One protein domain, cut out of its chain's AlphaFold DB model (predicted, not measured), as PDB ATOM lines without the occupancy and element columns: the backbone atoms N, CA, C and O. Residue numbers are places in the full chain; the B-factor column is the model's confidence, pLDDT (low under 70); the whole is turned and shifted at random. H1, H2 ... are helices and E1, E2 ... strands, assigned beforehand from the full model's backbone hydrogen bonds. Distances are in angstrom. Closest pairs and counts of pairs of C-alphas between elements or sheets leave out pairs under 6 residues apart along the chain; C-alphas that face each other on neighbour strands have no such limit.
ATOM      1  N   VAL A 459     185.557 255.940 196.827       91.88
ATOM      2  CA  VAL A 459     185.198 255.041 195.709       91.88
ATOM      3  C   VAL A 459     184.748 253.641 196.175       91.88
ATOM      4  O   VAL A 459     183.953 252.982 195.508       91.88
ATOM      5  N   LEU A 460     185.190 253.189 197.356       92.25
ATOM      6  CA  LEU A 460     184.794 251.901 197.937       92.25
ATOM      7  C   LEU A 460     183.432 251.909 198.658       92.25
ATOM      8  O   LEU A 460     182.980 250.853 199.111       92.25
ATOM      9  N   LEU A 461     182.771 253.062 198.776       92.00
ATOM     10  CA  LEU A 461     181.398 253.228 199.269       92.00
ATOM     11  C   LEU A 461     180.436 253.422 198.077       92.00
ATOM     12  O   LEU A 461     179.748 254.427 197.947       92.00
ATOM     13  N   ARG A 462     180.419 252.412 197.196       71.25
ATOM     14  CA  ARG A 462     179.778 252.360 195.866       71.25
ATOM     15  C   ARG A 462     178.296 252.773 195.816       71.25
ATOM     16  O   ARG A 462     177.437 252.002 196.246       71.25
ATOM     17  N   GLU A 463     177.950 253.865 195.138       62.97
ATOM     18  CA  GLU A 463     176.576 254.058 194.631       62.97
ATOM     19  C   GLU A 463     176.225 253.002 193.556       62.97
ATOM     20  O   GLU A 463     177.108 252.578 192.808       62.97
ATOM     21  N   PRO A 464     174.970 252.510 193.474       56.47
ATOM     22  CA  PRO A 464     173.767 252.980 194.174       56.47
ATOM     23  C   PRO A 464     173.495 252.284 195.526       56.47
ATOM     24  O   PRO A 464     172.416 252.443 196.089       56.47
ATOM     25  N   ARG A 465     174.431 251.477 196.053       51.62
ATOM     26  CA  ARG A 465     174.222 250.645 197.265       51.62
ATOM     27  C   ARG A 465     174.994 251.118 198.508       51.62
ATOM     28  O   ARG A 465     174.840 250.550 199.584       51.62
ATOM     29  N   GLY A 466     175.798 252.169 198.378       59.62
ATOM     30  CA  GLY A 466     176.636 252.770 199.412       59.62
ATOM     31  C   GLY A 466     175.844 253.691 200.330       59.62
ATOM     32  O   GLY A 466     176.086 254.894 200.377       59.62
ATOM     33  N   THR A 467     174.888 253.140 201.074       79.75
ATOM     34  CA  THR A 467     174.124 253.886 202.079       79.75
ATOM     35  C   THR A 467     175.034 254.315 203.234       79.75
ATOM     36  O   THR A 467     175.241 253.606 204.219       79.75
ATOM     37  N   VAL A 468     175.615 255.512 203.108       92.88
ATOM     38  CA  VAL A 468     176.379 256.155 204.180       92.88
ATOM     39  C   VAL A 468     175.379 256.659 205.226       92.88
ATOM     40  O   VAL A 468     174.728 257.687 205.038       92.88
ATOM     41  N   GLU A 469     175.252 255.942 206.343       93.94
ATOM     42  CA  GLU A 469     174.421 256.341 207.481       93.94
ATOM     43  C   GLU A 469     175.248 257.023 208.589       93.94
ATOM     44  O   GLU A 469     176.439 256.736 208.742       93.94
ATOM     45  N   PRO A 470     174.627 257.850 209.462       94.88
ATOM     46  CA  PRO A 470     175.342 258.589 210.508       94.88
ATOM     47  C   PRO A 470     176.228 257.741 211.431       94.88
ATOM     48  O   PRO A 470     177.189 258.258 212.007       94.88
ATOM     49  N   HIS A 471     175.903 256.452 211.584       96.06
ATOM     50  CA  HIS A 471     176.564 255.521 212.498       96.06
ATOM     51  C   HIS A 471     177.051 254.216 211.841       96.06
ATOM     52  O   HIS A 471     177.570 253.353 212.551       96.06
ATOM     53  N   ARG A 472     176.913 254.041 210.520       95.62
ATOM     54  CA  ARG A 472     177.408 252.853 209.800       95.62
ATOM     55  C   ARG A 472     177.576 253.121 208.303       95.62
ATOM     56  O   ARG A 472     176.854 253.934 207.745       95.62
ATOM     57  N   VAL A 473     178.506 252.424 207.656       95.88
ATOM     58  CA  VAL A 473     178.725 252.502 206.197       95.88
ATOM     59  C   VAL A 473     178.857 251.105 205.600       95.88
ATOM     60  O   VAL A 473     179.421 250.223 206.249       95.88
ATOM     61  N   LEU A 474     178.333 250.878 204.395       95.19
ATOM     62  CA  LEU A 474     178.413 249.583 203.716       95.19
ATOM     63  C   LEU A 474     179.660 249.515 202.820       95.19
ATOM     64  O   LEU A 474     179.773 250.266 201.857       95.19
ATOM     65  N   CYS A 475     180.593 248.606 203.113       95.19
ATOM     66  CA  CYS A 475     181.792 248.418 202.289       95.19
ATOM     67  C   CYS A 475     181.458 247.752 200.944       95.19
ATOM     68  O   CYS A 475     181.041 246.594 200.940       95.19
ATOM     69  N   GLY A 476     181.741 248.409 199.815       92.50
ATOM     70  CA  GLY A 476     181.502 247.867 198.470       92.50
ATOM     71  C   GLY A 476     182.329 246.624 198.105       92.50
ATOM     72  O   GLY A 476     181.878 245.829 197.293       92.50
ATOM     73  N   LEU A 477     183.494 246.408 198.736       92.56
ATOM     74  CA  LEU A 477     184.355 245.234 198.489       92.56
ATOM     75  C   LEU A 477     183.897 243.954 199.204       92.56
ATOM     76  O   LEU A 477     184.298 242.855 198.829       92.56
ATOM     77  N   CYS A 478     183.149 244.071 200.306       93.56
ATOM     78  CA  CYS A 478     182.790 242.900 201.118       93.56
ATOM     79  C   CYS A 478     181.340 242.867 201.607       93.56
ATOM     80  O   CYS A 478     180.996 241.968 202.377       93.56
ATOM     81  N   SER A 479     180.523 243.839 201.194       92.94
ATOM     82  CA  SER A 479     179.102 243.993 201.530       92.94
ATOM     83  C   SER A 479     178.805 243.948 203.034       92.94
ATOM     84  O   SER A 479     177.761 243.468 203.465       92.94
ATOM     85  N   LYS A 480     179.736 244.440 203.866       93.88
ATOM     86  CA  LYS A 480     179.580 244.486 205.330       93.88
ATOM     87  C   LYS A 480     179.382 245.901 205.831       93.88
ATOM     88  O   LYS A 480     180.124 246.814 205.472       93.88
ATOM     89  N   TRP A 481     178.421 246.037 206.737       95.31
ATOM     90  CA  TRP A 481     178.212 247.239 207.525       95.31
ATOM     91  C   TRP A 481     179.354 247.439 208.523       95.31
ATOM     92  O   TRP A 481     179.527 246.669 209.471       95.31
ATOM     93  N   VAL A 482     180.122 248.505 208.323       96.56
ATOM     94  CA  VAL A 482     181.150 248.982 209.244       96.56
ATOM     95  C   VAL A 482     180.491 249.948 210.217       96.56
ATOM     96  O   VAL A 482     180.069 251.035 209.827       96.56
ATOM     97  N   ALA A 483     180.389 249.559 211.486       96.75
ATOM     98  CA  ALA A 483     179.877 250.440 212.527       96.75
ATOM     99  C   ALA A 483     180.850 251.607 212.762       96.75
ATOM    100  O   ALA A 483     182.011 251.404 213.126       96.75
ATOM    101  N   LEU A 484     180.361 252.833 212.583       96.19
ATOM    102  CA  LEU A 484     181.062 254.036 213.015       96.19
ATOM    103  C   LEU A 484     180.824 254.245 214.518       96.19
ATOM    104  O   LEU A 484     179.928 253.646 215.122       96.19
ATOM    105  N   ARG A 485     181.623 255.103 215.158       92.75
ATOM    106  CA  ARG A 485     181.417 255.401 216.579       92.75
ATOM    107  C   ARG A 485     180.098 256.163 216.797       92.75
ATOM    108  O   ARG A 485     179.642 256.926 215.947       92.75
ATOM    109  N   LYS A 486     179.470 255.947 217.958       90.62
ATOM    110  CA  LYS A 486     178.203 256.605 218.333       90.62
ATOM    111  C   LYS A 486     178.391 258.043 218.822       90.62
ATOM    112  O   LYS A 486     177.523 258.872 218.585       90.62
ATOM    113  N   ASP A 487     179.521 258.314 219.474       91.88
ATOM    114  CA  ASP A 487     179.924 259.633 219.987       91.88
ATOM    115  C   ASP A 487     180.125 260.675 218.871       91.88
ATOM    116  O   ASP A 487     179.900 261.867 219.055       91.88
ATOM    117  N   THR A 488     180.528 260.210 217.693       91.06
ATOM    118  CA  THR A 488     180.956 261.021 216.563       91.06
ATOM    119  C   THR A 488     180.270 260.505 215.305       91.06
ATOM    120  O   THR A 488     180.805 259.667 214.582       91.06
ATOM    121  N   ARG A 489     179.067 261.031 215.017       90.69
ATOM    122  CA  ARG A 489     178.391 260.813 213.722       90.69
ATOM    123  C   ARG A 489     179.398 261.025 212.593       90.69
ATOM    124  O   ARG A 489     180.120 262.025 212.639       90.69
ATOM    125  N   TRP A 490     179.459 260.112 211.625       94.38
ATOM    126  CA  TRP A 490     180.413 260.166 210.501       94.38
ATOM    127  C   TRP A 490     181.893 260.074 210.934       94.38
ATOM    128  O   TRP A 490     182.758 260.817 210.468       94.38
ATOM    129  N   CYS A 491     182.210 259.219 211.910       94.94
ATOM    130  CA  CYS A 491     183.595 258.969 212.323       94.94
ATOM    131  C   CYS A 491     184.373 258.253 211.203       94.94
ATOM    132  O   CYS A 491     184.098 257.090 210.924       94.94
ATOM    133  N   TRP A 492     185.367 258.906 210.591       94.00
ATOM    134  CA  TRP A 492     186.180 258.305 209.519       94.00
ATOM    135  C   TRP A 492     187.060 257.137 209.998       94.00
ATOM    136  O   TRP A 492     187.261 256.167 209.277       94.00
ATOM    137  N   HIS A 493     187.583 257.195 211.226       95.31
ATOM    138  CA  HIS A 493     188.630 256.271 211.681       95.31
ATOM    139  C   HIS A 493     188.234 254.770 211.649       95.31
ATOM    140  O   HIS A 493     189.015 253.984 211.111       95.31
ATOM    141  N   PRO A 494     187.042 254.334 212.120       96.69
ATOM    142  CA  PRO A 494     186.592 252.945 211.957       96.69
ATOM    143  C   PRO A 494     186.488 252.499 210.494       96.69
ATOM    144  O   PRO A 494     186.824 251.356 210.180       96.69
ATOM    145  N   TRP A 495     186.060 253.399 209.599       96.62
ATOM    146  CA  TRP A 495     186.023 253.130 208.163       96.62
ATOM    147  C   TRP A 495     187.434 252.971 207.591       96.62
ATOM    148  O   TRP A 495     187.693 251.960 206.951       96.62
ATOM    149  N   GLY A 496     188.370 253.876 207.894       96.50
ATOM    150  CA  GLY A 496     189.760 253.781 207.430       96.50
ATOM    151  C   GLY A 496     190.455 252.475 207.843       96.50
ATOM    152  O   GLY A 496     191.073 251.811 207.009       96.50
ATOM    153  N   VAL A 497     190.286 252.051 209.105       96.94
ATOM    154  CA  VAL A 497     190.817 250.767 209.609       96.94
ATOM    155  C   VAL A 497     190.191 249.576 208.874       96.94
ATOM    156  O   VAL A 497     190.899 248.640 208.497       96.94
ATOM    157  N   HIS A 498     188.877 249.607 208.627       97.12
ATOM    158  CA  HIS A 498     188.216 248.570 207.838       97.12
ATOM    159  C   HIS A 498     188.697 248.565 206.382       97.12
ATOM    160  O   HIS A 498     189.048 247.504 205.874       97.12
ATOM    161  N   LYS A 499     188.740 249.729 205.725       95.94
ATOM    162  CA  LYS A 499     189.132 249.917 204.324       95.94
ATOM    163  C   LYS A 499     190.505 249.318 204.044       95.94
ATOM    164  O   LYS A 499     190.605 248.481 203.152       95.94
ATOM    165  N   GLY A 500     191.523 249.658 204.840       96.31
ATOM    166  CA  GLY A 500     192.870 249.096 204.676       96.31
ATOM    167  C   GLY A 500     192.892 247.567 204.796       96.31
ATOM    168  O   GLY A 500     193.388 246.874 203.908       96.31
ATOM    169  N   GLY A 501     192.279 247.019 205.851       96.56
ATOM    170  CA  GLY A 501     192.218 245.568 206.061       96.56
ATOM    171  C   GLY A 501     191.327 244.813 205.065       96.56
ATOM    172  O   GLY A 501     191.541 243.623 204.833       96.56
ATOM    173  N   CYS A 502     190.327 245.474 204.482       96.00
ATOM    174  CA  CYS A 502     189.443 244.907 203.467       96.00
ATOM    175  C   CYS A 502     190.140 244.869 202.102       96.00
ATOM    176  O   CYS A 502     190.240 243.798 201.509       96.00
ATOM    177  N   LEU A 503     190.714 245.998 201.672       95.69
ATOM    178  CA  LEU A 503     191.441 246.138 200.411       95.69
ATOM    179  C   LEU A 503     192.636 245.178 200.338       95.69
ATOM    180  O   LEU A 503     192.756 244.449 199.359       95.69
ATOM    181  N   ALA A 504     193.445 245.066 201.399       95.56
ATOM    182  CA  ALA A 504     194.570 244.123 201.433       95.56
ATOM    183  C   ALA A 504     194.125 242.648 201.312       95.56
ATOM    184  O   ALA A 504     194.768 241.840 200.640       95.56
ATOM    185  N   ARG A 505     192.992 242.276 201.927       94.94
ATOM    186  CA  ARG A 505     192.403 240.931 201.768       94.94
ATOM    187  C   ARG A 505     191.833 240.703 200.374       94.94
ATOM    188  O   ARG A 505     191.788 239.558 199.943       94.94
ATOM    189  N   PHE A 506     191.363 241.761 199.722       95.06
ATOM    190  CA  PHE A 506     190.783 241.707 198.389       95.06
ATOM    191  C   PHE A 506     191.875 241.562 197.322       95.06
ATOM    192  O   PHE A 506     191.836 240.608 196.552       95.06
ATOM    193  N   GLN A 507     192.932 242.380 197.391       95.12
ATOM    194  CA  GLN A 507     194.145 242.225 196.577       95.12
ATOM    195  C   GLN A 507     194.771 240.831 196.729       95.12
ATOM    196  O   GLN A 507     195.083 240.198 195.728       95.12
ATOM    197  N   LYS A 508     194.851 240.281 197.952       95.00
ATOM    198  CA  LYS A 508     195.351 238.908 198.164       95.00
ATOM    199  C   LYS A 508     194.450 237.805 197.572       95.00
ATOM    200  O   LYS A 508     194.922 236.686 197.388       95.00
ATOM    201  N   ARG A 509     193.169 238.076 197.292       93.50
ATOM    202  CA  ARG A 509     192.310 237.149 196.527       93.50
ATOM    203  C   ARG A 509     192.527 237.305 195.032       93.50
ATOM    204  O   ARG A 509     192.748 236.294 194.390       93.50
ATOM    205  N   ALA A 510     192.535 238.543 194.534       93.69
ATOM    206  CA  ALA A 510     192.761 238.846 193.124       93.69
ATOM    207  C   ALA A 510     194.103 238.286 192.627       93.69
ATOM    208  O   ALA A 510     194.125 237.579 191.629       93.69
ATOM    209  N   ALA A 511     195.193 238.491 193.378       92.88
ATOM    210  CA  ALA A 511     196.486 237.868 193.081       92.88
ATOM    211  C   ALA A 511     196.367 236.335 193.013       92.88
ATOM    212  O   ALA A 511     196.677 235.742 191.995       92.88
ATOM    213  N   LYS A 512     195.751 235.701 194.021       93.19
ATOM    214  CA  LYS A 512     195.528 234.243 194.054       93.19
ATOM    215  C   LYS A 512     194.543 233.706 192.991       93.19
ATOM    216  O   LYS A 512     194.390 232.488 192.855       93.19
ATOM    217  N   GLU A 513     193.814 234.572 192.300       92.81
ATOM    218  CA  GLU A 513     192.983 234.221 191.144       92.81
ATOM    219  C   GLU A 513     193.819 234.316 189.856       92.81
ATOM    220  O   GLU A 513     193.837 233.350 189.092       92.81
ATOM    221  N   LEU A 514     194.631 235.373 189.713       92.00
ATOM    222  CA  LEU A 514     195.631 235.514 188.645       92.00
ATOM    223  C   LEU A 514     196.692 234.400 188.661       92.00
ATOM    224  O   LEU A 514     196.946 233.818 187.613       92.00
ATOM    225  N   ASP A 515     197.222 234.020 189.831       90.06
ATOM    226  CA  ASP A 515     198.204 232.925 189.996       90.06
ATOM    227  C   ASP A 515     197.683 231.563 189.488       90.06
ATOM    228  O   ASP A 515     198.441 230.609 189.335       90.06
ATOM    229  N   LYS A 516     196.366 231.436 189.282       91.94
ATOM    230  CA  LYS A 516     195.718 230.228 188.752       91.94
ATOM    231  C   LYS A 516     195.283 230.367 187.290       91.94
ATOM    232  O   LYS A 516     194.607 229.469 186.797       91.94
ATOM    233  N   GLY A 517     195.568 231.496 186.644       90.44
ATOM    234  CA  GLY A 517     195.084 231.813 185.299       90.44
ATOM    235  C   GLY A 517     193.595 232.180 185.214       90.44
ATOM    236  O   GLY A 517     193.048 232.187 184.116       90.44
ATOM    237  N   PHE A 518     192.915 232.491 186.328       84.38
ATOM    238  CA  PHE A 518     191.483 232.830 186.315       84.38
ATOM    239  C   PHE A 518     191.241 234.335 186.495       84.38
ATOM    240  O   PHE A 518     191.590 234.916 187.525       84.38
ATOM    241  N   SER A 519     190.526 234.948 185.545       82.06
ATOM    242  CA  SER A 519     189.966 236.304 185.683       82.06
ATOM    243  C   SER A 519     188.713 236.288 186.575       82.06
ATOM    244  O   SER A 519     187.573 236.382 186.113       82.06
ATOM    245  N   GLY A 520     188.933 236.078 187.875       87.50
ATOM    246  CA  GLY A 520     187.877 235.985 188.883       87.50
ATOM    247  C   GLY A 520     187.301 237.336 189.317       87.50
ATOM    248  O   GLY A 520     187.851 238.407 189.046       87.50
ATOM    249  N   ASP A 521     186.186 237.285 190.049       85.38
ATOM    250  CA  ASP A 521     185.443 238.460 190.522       85.38
ATOM    251  C   ASP A 521     186.311 239.455 191.310       85.38
ATOM    252  O   ASP A 521     186.029 240.657 191.313       85.38
ATOM    253  N   ALA A 522     187.376 238.996 191.986       86.06
ATOM    254  CA  ALA A 522     188.257 239.890 192.734       86.06
ATOM    255  C   ALA A 522     189.177 240.719 191.822       86.06
ATOM    256  O   ALA A 522     189.541 241.838 192.191       86.06
ATOM    257  N   VAL A 523     189.521 240.208 190.637       89.12
ATOM    258  CA  VAL A 523     190.245 240.946 189.589       89.12
ATOM    259  C   VAL A 523     189.317 242.016 189.008       89.12
ATOM    260  O   VAL A 523     189.590 243.210 189.158       89.12
ATOM    261  N   LYS A 524     188.155 241.595 188.485       91.00
ATOM    262  CA  LYS A 524     187.129 242.473 187.886       91.00
ATOM    263  C   LYS A 524     186.678 243.592 188.829       91.00
ATOM    264  O   LYS A 524     186.484 244.731 188.413       91.00
ATOM    265  N   ALA A 525     186.518 243.303 190.120       85.88
ATOM    266  CA  ALA A 525     186.107 244.314 191.088       85.88
ATOM    267  C   ALA A 525     187.223 245.316 191.440       85.88
ATOM    268  O   ALA A 525     186.907 246.475 191.698       85.88
ATOM    269  N   LEU A 526     188.509 244.930 191.446       89.00
ATOM    270  CA  LEU A 526     189.599 245.909 191.606       89.00
ATOM    271  C   LEU A 526     189.653 246.863 190.414       89.00
ATOM    272  O   LEU A 526     189.721 248.074 190.619       89.00
ATOM    273  N   GLU A 527     189.537 246.319 189.204       91.88
ATOM    274  CA  GLU A 527     189.450 247.082 187.959       91.88
ATOM    275  C   GLU A 527     188.244 248.037 187.957       91.88
ATOM    276  O   GLU A 527     188.412 249.237 187.746       91.88
ATOM    277  N   TYR A 528     187.053 247.554 188.331       90.56
ATOM    278  CA  TYR A 528     185.842 248.375 188.470       90.56
ATOM    279  C   TYR A 528     186.003 249.542 189.462       90.56
ATOM    280  O   TYR A 528     185.423 250.611 189.267       90.56
ATOM    281  N   PHE A 529     186.789 249.363 190.527       87.56
ATOM    282  CA  PHE A 529     187.107 250.427 191.486       87.56
ATOM    283  C   PHE A 529     188.338 251.269 191.098       87.56
ATOM    284  O   PHE A 529     188.754 252.120 191.887       87.56
ATOM    285  N   GLY A 530     188.932 251.050 189.918       91.44
ATOM    286  CA  GLY A 530     190.138 251.745 189.455       91.44
ATOM    287  C   GLY A 530     191.362 251.500 190.346       91.44
ATOM    288  O   GLY A 530     192.255 252.346 190.426       91.44
TER     289      GLY A 530
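AT A GLANCE: This is residues 459 to 530 of the 686 residues of an uncharacterized protein of Stereum hirsutum (strain FP-91666) (UniProt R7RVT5). One long helix, H1, makes the long axis of this small rod, with a two-stranded hairpin, E1 and E2, beside residues 494 to 502 of it and a short helix, H2, packed at a steep tilt on residues 506 to 514 of it. The hairpin and H2 stay apart from each other, and the printed part opens with a stretch of 13 residues, 459 to 471, that loops out before E1. The 72 printed residues hold two named strands and then two named helices, in the order E1, E2, H1, H2; the sheet E1 - E2 is antiparallel and the class is mixed, helices and strands. The whole is only just loose, close to compact, with a radius of gyration of the C-alphas of 13.7 A, and it spans 47 by 23 by 17 A.

IN THESE COORDINATES: The printed part begins with residues 459 to 471, which hold no named element; C-alpha 459 is at (185.198, 255.041, 195.709). Strand E1, residues 472 to 475, begins with C-alpha 472 at (177.408, 252.853, 209.800). Strand E2 is residues 480 to 483. Helix H1, residues 492 to 514, begins with C-alpha 492 at (186.180, 258.305, 209.519) and measures 32.3 A from first to last C-alpha. Helix H2, residues 521 to 528, measures 10.1 A and ends with C-alpha 528 at (185.842, 248.375, 188.470).

HOW THE PARTS SIT: E1 and E2 form a hairpin of antiparallel neighbour strands, with 150 degrees between their directions. The C-alphas of Arg 472 and Ala 483 face each other at 4.4 A. N 482 and O 473 are within hydrogen-bond range at 2.8 A, and so are N 475 and O 480 at 3.0 A. The closest C-alphas of E2 and H1 are those of Val 482 and Trp 495, 6.5 A apart. Those of E1 and H1 are Val 473 and Trp 495, 7.6 A apart. H1 touches H2 with residues 506 to 514 alone; the closest C-alphas are those of Ala 510 and Ala 522, 4.6 A apart. The two helices run opposite ways at a steep tilt of 61 degrees. H2 is apart from both E1 and E2. In H2 every O i to N i+4 pair is within hydrogen-bond range; in H1, 17 of 19 are.

THE WHOLE: The two C-alphas farthest apart are those of Asp 487 and Gly 517, at 47.0 A, while the first and last printed C-alphas, Val 459 and Gly 530, are 8.6 A apart. The printed part has no cut. The link from E1 to E2 is tight, those from E2 to H1 and from H1 to H2 are short, and no link is long. The mean pLDDT of the printed part is 90.5, and residues 463 to 466 are under 70.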